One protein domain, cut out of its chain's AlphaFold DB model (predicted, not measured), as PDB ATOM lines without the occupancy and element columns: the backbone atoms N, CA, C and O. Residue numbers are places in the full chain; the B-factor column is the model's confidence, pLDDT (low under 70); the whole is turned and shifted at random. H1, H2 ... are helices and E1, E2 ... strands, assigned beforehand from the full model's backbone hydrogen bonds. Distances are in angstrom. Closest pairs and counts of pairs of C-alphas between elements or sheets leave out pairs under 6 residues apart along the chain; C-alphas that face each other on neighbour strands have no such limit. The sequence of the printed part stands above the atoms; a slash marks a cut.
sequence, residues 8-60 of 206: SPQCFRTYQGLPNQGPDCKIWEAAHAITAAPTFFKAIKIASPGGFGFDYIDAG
ATOM      1  N   SER A   8     186.567 141.795 203.128       73.25
ATOM      2  CA  SER A   8     187.842 142.477 202.868       73.25
ATOM      3  C   SER A   8     187.629 143.685 201.947       73.25
ATOM      4  O   SER A   8     186.915 143.537 200.949       73.25
ATOM      5  N   PRO A   9     188.248 144.847 202.215       85.62
ATOM      6  CA  PRO A   9     188.127 146.016 201.354       85.62
ATOM      7  C   PRO A   9     188.929 145.823 200.058       85.62
ATOM      8  O   PRO A   9     189.949 145.133 200.034       85.62
ATOM      9  N   GLN A  10     188.490 146.463 198.970       87.50
ATOM     10  CA  GLN A  10     189.324 146.594 197.776       87.50
ATOM     11  C   GLN A  10     190.345 147.713 198.003       87.50
ATOM     12  O   GLN A  10     189.979 148.884 198.043       87.50
ATOM     13  N   CYS A  11     191.630 147.370 198.074       87.56
ATOM     14  CA  CYS A  11     192.698 148.367 198.048       87.56
ATOM     15  C   CYS A  11     192.956 148.824 196.605       87.56
ATOM     16  O   CYS A  11     193.159 147.989 195.717       87.56
ATOM     17  N   PHE A  12     192.981 150.135 196.380       89.06
ATOM     18  CA  PHE A  12     193.417 150.744 195.124       89.06
ATOM     19  C   PHE A  12     194.905 151.079 195.237       89.06
ATOM     20  O   PHE A  12     195.300 151.831 196.127       89.06
ATOM     21  N   ARG A  13     195.742 150.501 194.368       87.56
ATOM     22  CA  ARG A  13     197.206 150.578 194.486       87.56
ATOM     23  C   ARG A  13     197.837 151.306 193.311       87.56
ATOM     24  O   ARG A  13     197.385 151.204 192.179       87.56
ATOM     25  N   THR A  14     198.944 151.987 193.589       88.50
ATOM     26  CA  THR A  14     199.832 152.579 192.573       88.50
ATOM     27  C   THR A  14     201.094 151.746 192.336       88.50
ATOM     28  O   THR A  14     201.945 152.120 191.530       88.50
ATOM     29  N   TYR A  15     201.235 150.617 193.033       86.88
ATOM     30  CA  TYR A  15     202.369 149.703 192.948       86.88
ATOM     31  C   TYR A  15     201.905 148.266 192.744       86.88
ATOM     32  O   TYR A  15     200.842 147.869 193.208       86.88
ATOM     33  N   GLN A  16     202.757 147.485 192.086       84.06
ATOM     34  CA  GLN A  16     202.576 146.052 191.873       84.06
ATOM     35  C   GLN A  16     203.253 145.243 192.988       84.06
ATOM     36  O   GLN A  16     204.096 145.767 193.716       84.06
ATOM     37  N   GLY A  17     202.927 143.952 193.082       77.81
ATOM     38  CA  GLY A  17     203.632 143.006 193.963       77.81
ATOM     39  C   GLY A  17     202.744 142.208 194.912       77.81
ATOM     40  O   GLY A  17     203.248 141.332 195.600       77.81
ATOM     41  N   LEU A  18     201.437 142.474 194.917       82.81
ATOM     42  CA  LEU A  18     200.452 141.779 195.751       82.81
ATOM     43  C   LEU A  18     199.305 141.208 194.904       82.81
ATOM     44  O   LEU A  18     199.007 141.747 193.833       82.81
ATOM     45  N   PRO A  19     198.633 140.134 195.343       79.75
ATOM     46  CA  PRO A  19     197.392 139.696 194.713       79.75
ATOM     47  C   PRO A  19     196.297 140.774 194.841       79.75
ATOM     48  O   PRO A  19     196.381 141.683 195.663       79.75
ATOM     49  N   ASN A  20     195.242 140.676 194.023       78.88
ATOM     50  CA  ASN A  20     194.087 141.588 194.064       78.88
ATOM     51  C   ASN A  20     194.453 143.077 193.913       78.88
ATOM     52  O   ASN A  20     193.991 143.913 194.688       78.88
ATOM     53  N   GLN A  21     195.254 143.403 192.891       78.06
ATOM     54  CA  GLN A  21     195.760 144.753 192.573       78.06
ATOM     55  C   GLN A  21     194.692 145.862 192.522       78.06
ATOM     56  O   GLN A  21     195.020 147.035 192.685       78.06
ATOM     57  N   GLY A  22     193.422 145.494 192.368       79.44
ATOM     58  CA  GLY A  22     192.331 146.428 192.142       79.44
ATOM     59  C   GLY A  22     192.216 146.801 190.669       79.44
ATOM     60  O   GLY A  22     193.029 146.363 189.851       79.44
ATOM     61  N   PRO A  23     191.161 147.538 190.299       83.50
ATOM     62  CA  PRO A  23     190.968 147.948 188.919       83.50
ATOM     63  C   PRO A  23     192.010 149.001 188.523       83.50
ATOM     64  O   PRO A  23     192.334 149.889 189.313       83.50
ATOM     65  N   ASP A  24     192.478 148.934 187.276       84.88
ATOM     66  CA  ASP A  24     193.184 150.056 186.657       84.88
ATOM     67  C   ASP A  24     192.168 151.180 186.426       84.88
ATOM     68  O   ASP A  24     191.250 151.050 185.613       84.88
ATOM     69  N   CYS A  25     192.264 152.234 187.230       88.25
ATOM     70  CA  CYS A  25     191.278 153.301 187.278       88.25
ATOM     71  C   CYS A  25     191.945 154.664 187.420       88.25
ATOM     72  O   CYS A  25     193.096 154.807 187.842       88.25
ATOM     73  N   LYS A  26     191.202 155.704 187.061       91.50
ATOM     74  CA  LYS A  26     191.647 157.084 187.218       91.50
ATOM     75  C   LYS A  26     191.622 157.457 188.695       91.50
ATOM     76  O   LYS A  26     190.747 157.035 189.444       91.50
ATOM     77  N   ILE A  27     192.516 158.362 189.092       92.12
ATOM     78  CA  ILE A  27     192.601 158.860 190.477       92.12
ATOM     79  C   ILE A  27     191.239 159.361 190.987       92.12
ATOM     80  O   ILE A  27     190.878 159.098 192.127       92.12
ATOM     81  N   TRP A  28     190.454 160.039 190.142       93.44
ATOM     82  CA  TRP A  28     189.133 160.531 190.538       93.44
ATOM     83  C   TRP A  28     188.095 159.411 190.726       93.44
ATOM     84  O   TRP A  28     187.167 159.584 191.509       93.44
ATOM     85  N   GLU A  29     188.241 158.268 190.047       92.38
ATOM     86  CA  GLU A  29     187.349 157.113 190.210       92.38
ATOM     87  C   GLU A  29     187.611 156.434 191.554       92.38
ATOM     88  O   GLU A  29     186.672 156.189 192.309       92.38
ATOM     89  N   ALA A  30     188.888 156.228 191.897       91.25
ATOM     90  CA  ALA A  30     189.293 155.750 193.216       91.25
ATOM     91  C   ALA A  30     188.866 156.724 194.329       91.25
ATOM     92  O   ALA A  30     188.316 156.300 195.344       91.25
ATOM     93  N   ALA A  31     189.052 158.033 194.119       91.06
ATOM     94  CA  ALA A  31     188.617 159.062 195.062       91.06
ATOM     95  C   ALA A  31     187.090 159.076 195.250       91.06
ATOM     96  O   ALA A  31     186.610 159.235 196.365       91.06
ATOM     97  N   HIS A  32     186.308 158.864 194.187       90.62
ATOM     98  CA  HIS A  32     184.857 158.769 194.319       90.62
ATOM     99  C   HIS A  32     184.443 157.487 195.053       90.62
ATOM    100  O   HIS A  32     183.563 157.550 195.907       90.62
ATOM    101  N   ALA A  33     185.100 156.354 194.773       89.75
ATOM    102  CA  ALA A  33     184.835 155.075 195.431       89.75
ATOM    103  C   ALA A  33     185.037 155.147 196.950       89.75
ATOM    104  O   ALA A  33     184.176 154.671 197.686       89.75
ATOM    105  N   ILE A  34     186.122 155.778 197.417       86.69
ATOM    106  CA  ILE A  34     186.387 155.934 198.857       86.69
ATOM    107  C   ILE A  34     185.399 156.893 199.532       86.69
ATOM    108  O   ILE A  34     185.036 156.668 200.670       86.69
ATOM    109  N   THR A  35     184.881 157.907 198.834       85.31
ATOM    110  CA  THR A  35     183.876 158.827 199.409       85.31
ATOM    111  C   THR A  35     182.430 158.367 199.209       85.31
ATOM    112  O   THR A  35     181.502 159.069 199.601       85.31
ATOM    113  N   ALA A  36     182.192 157.224 198.552       85.62
ATOM    114  CA  ALA A  36     180.855 156.735 198.208       85.62
ATOM    115  C   ALA A  36     180.116 156.141 199.426       85.62
ATOM    116  O   ALA A  36     179.667 154.992 199.405       85.62
ATOM    117  N   ALA A  37     180.008 156.927 200.501       78.31
ATOM    118  CA  ALA A  37     179.351 156.569 201.744       78.31
ATOM    119  C   ALA A  37     177.848 156.370 201.514       78.31
ATOM    120  O   ALA A  37     177.167 157.299 201.048       78.31
ATOM    121  N   PRO A  38     177.298 155.185 201.854       69.06
ATOM    122  CA  PRO A  38     175.864 154.953 201.792       69.06
ATOM    123  C   PRO A  38     175.124 156.073 202.528       69.06
ATOM    124  O   PRO A  38     175.506 156.427 203.637       69.06
ATOM    125  N   THR A  39     174.065 156.611 201.913       71.75
ATOM    126  CA  THR A  39     173.268 157.794 202.327       71.75
ATOM    127  C   THR A  39     173.799 159.176 201.933       71.75
ATOM    128  O   THR A  39     172.974 160.073 201.762       71.75
ATOM    129  N   PHE A  40     175.104 159.355 201.700       73.38
ATOM    130  CA  PHE A  40     175.663 160.648 201.268       73.38
ATOM    131  C   PHE A  40     175.935 160.697 199.767       73.38
ATOM    132  O   PHE A  40     175.523 161.639 199.087       73.38
ATOM    133  N   PHE A  41     176.589 159.664 199.237       81.31
ATOM    134  CA  PHE A  41     177.066 159.634 197.860       81.31
ATOM    135  C   PHE A  41     176.693 158.318 197.175       81.31
ATOM    136  O   PHE A  41     176.469 157.288 197.811       81.31
ATOM    137  N   LYS A  42     176.548 158.367 195.847       87.12
ATOM    138  CA  LYS A  42     176.190 157.189 195.047       87.12
ATOM    139  C   LYS A  42     177.421 156.307 194.849       87.12
ATOM    140  O   LYS A  42     178.519 156.819 194.682       87.12
ATOM    141  N   ALA A  43     177.200 154.996 194.781       89.00
ATOM    142  CA  ALA A  43     178.229 154.056 194.358       89.00
ATOM    143  C   ALA A  43     178.776 154.420 192.965       89.00
ATOM    144  O   ALA A  43     178.029 154.909 192.107       89.00
ATOM    145  N   ILE A  44     180.058 154.143 192.732       90.00
ATOM    146  CA  ILE A  44     180.700 154.310 191.424       90.00
ATOM    147  C   ILE A  44     180.956 152.952 190.783       90.00
ATOM    148  O   ILE A  44     181.504 152.047 191.408       90.00
ATOM    149  N   LYS A  45     180.612 152.827 189.502       91.00
ATOM    150  CA  LYS A  45     181.031 151.692 188.689       91.00
ATOM    151  C   LYS A  45     182.403 151.966 188.090       91.00
ATOM    152  O   LYS A  45     182.538 152.904 187.309       91.00
ATOM    153  N   ILE A  46     183.377 151.116 188.398       89.44
ATOM    154  CA  ILE A  46     184.693 151.141 187.747       89.44
ATOM    155  C   ILE A  46     184.778 149.908 186.850       89.44
ATOM    156  O   ILE A  46     184.720 148.772 187.328       89.44
ATOM    157  N   ALA A  47     184.826 150.140 185.539       83.38
ATOM    158  CA  ALA A  47     184.811 149.089 184.531       83.38
ATOM    159  C   ALA A  47     186.226 148.729 184.076       83.38
ATOM    160  O   ALA A  47     187.026 149.600 183.747       83.38
ATOM    161  N   SER A  48     186.496 147.431 183.992       78.69
ATOM    162  CA  SER A  48     187.696 146.888 183.369       78.69
ATOM    163  C   SER A  48     187.600 146.967 181.837       78.69
ATOM    164  O   SER A  48     186.493 147.063 181.281       78.69
ATOM    165  N   PRO A  49     188.736 146.862 181.118       70.88
ATOM    166  CA  PRO A  49     188.732 146.681 179.670       70.88
ATOM    167  C   PRO A  49     187.786 145.536 179.271       70.88
ATOM    168  O   PRO A  49     187.936 144.410 179.738       70.88
ATOM    169  N   GLY A  50     186.771 145.839 178.454       72.38
ATOM    170  CA  GLY A  50     185.679 144.911 178.119       72.38
ATOM    171  C   GLY A  50     184.309 145.263 178.720       72.38
ATOM    172  O   GLY A  50     183.333 144.582 178.423       72.38
ATOM    173  N   GLY A  51     184.206 146.333 179.518       73.44
ATOM    174  CA  GLY A  51     182.926 146.921 179.950       73.44
ATOM    175  C   GLY A  51     182.279 146.267 181.177       73.44
ATOM    176  O   GLY A  51     181.243 146.737 181.648       73.44
ATOM    177  N   PHE A  52     182.893 145.221 181.729       77.00
ATOM    178  CA  PHE A  52     182.483 144.608 182.990       77.00
ATOM    179  C   PHE A  52     183.156 145.322 184.165       77.00
ATOM    180  O   PHE A  52     184.345 145.617 184.111       77.00
ATOM    181  N   GLY A  53     182.406 145.600 185.230       78.88
ATOM    182  CA  GLY A  53     182.904 146.344 186.385       78.88
ATOM    183  C   GLY A  53     182.061 146.125 187.629       78.88
ATOM    184  O   GLY A  53     180.878 145.783 187.527       78.88
ATOM    185  N   PHE A  54     182.677 146.340 188.787       84.44
ATOM    186  CA  PHE A  54     182.005 146.302 190.082       84.44
ATOM    187  C   PHE A  54     181.526 147.700 190.477       84.44
ATOM    188  O   PHE A  54     182.116 148.706 190.077       84.44
ATOM    189  N   ASP A  55     180.450 147.741 191.259       87.88
ATOM    190  CA  ASP A  55     180.032 148.954 191.952       87.88
ATOM    191  C   ASP A  55     180.796 149.038 193.277       87.88
ATOM    192  O   ASP A  55     180.782 148.097 194.075       87.88
ATOM    193  N   TYR A  56     181.465 150.164 193.496       87.94
ATOM    194  CA  TYR A  56     182.246 150.450 194.690       87.94
ATOM    195  C   TYR A  56     181.496 151.428 195.591       87.94
ATOM    196  O   TYR A  56     180.892 152.394 195.116       87.94
ATOM    197  N   ILE A  57     181.558 151.158 196.891       86.81
ATOM    198  CA  ILE A  57     181.072 152.020 197.967       86.81
ATOM    199  C   ILE A  57     182.213 152.283 198.947       86.81
ATOM    200  O   ILE A  57     183.189 151.528 198.968       86.81
ATOM    201  N   ASP A  58     182.052 153.313 199.769       83.44
ATOM    202  CA  ASP A  58     182.979 153.615 200.855       83.44
ATOM    203  C   ASP A  58     183.121 152.414 201.809       83.44
ATOM    204  O   ASP A  58     182.158 151.701 202.120       83.44
ATOM    205  N   ALA A  59     184.344 152.223 202.294       79.88
ATOM    206  CA  ALA A  59     184.711 151.200 203.261       79.88
ATOM    207  C   ALA A  59     184.463 151.649 204.717       79.88
ATOM    208  O   ALA A  59     184.955 151.023 205.660       79.88
ATOM    209  N   GLY A  60     183.679 152.716 204.912       71.69
ATOM    210  CA  GLY A  60     183.377 153.325 206.202       71.69
ATOM    211  C   GLY A  60     182.898 152.337 207.262       71.69
ATOM    212  O   GLY A  60     183.250 152.464 208.430       71.69
TER     213      GLY A  60
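What this domain is: This is residues 8 to 60 of the 206 residues of the protein "FabD/lysophospholipase-like protein" of Armillaria gallica (UniProt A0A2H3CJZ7). The domain has little regular structure: a short helix, H1, packs beside a small two-stranded hairpin, E1 and E2, and a long loop, residues 8 to 26, swings wide through Gly 17. The printed part has 53 residues, with H1, E1 and E2 in that order; the class is mixed, with 17 residues in named elements, and the sheet E1 - E2 is antiparallel. It is compact, with a radius of gyration of the C-alphas of 11.2 A and spans of 34 by 24 by 19 A.

Where its parts are: Residues 8 to 26 hold no named element. H1, residues 27 to 35, begins at C-alpha 27 (192.601, 158.860, 190.477) and is 12.5 A long. E1, residues 44 to 47, is 9.6 A long. E2, residues 53 to 56, is 9.3 A long and ends at C-alpha 56 (182.246, 150.450, 194.690).

How they stand to each other: E1 and E2 form a hairpin, at 157 degrees, with N 44 and O 56 within hydrogen-bond range at 3.1 A. The closest C-alphas of H1 and E1 are those of Ala 33 and Ile 44, 5.8 A apart; those of H1 and E2 are of Ala 33 and Tyr 56, 5.4 A apart. In H1 every O i to N i+4 pair is within hydrogen-bond range.

The domain as a whole: The C-alphas farthest apart, of Gly 17 and Thr 39, are 34.8 A apart. The printed part has no cut; E1 to E2 is a tight link and H1 to E1 a short one. The mean pLDDT of the printed part is 83.6, and residue 38 is under 70.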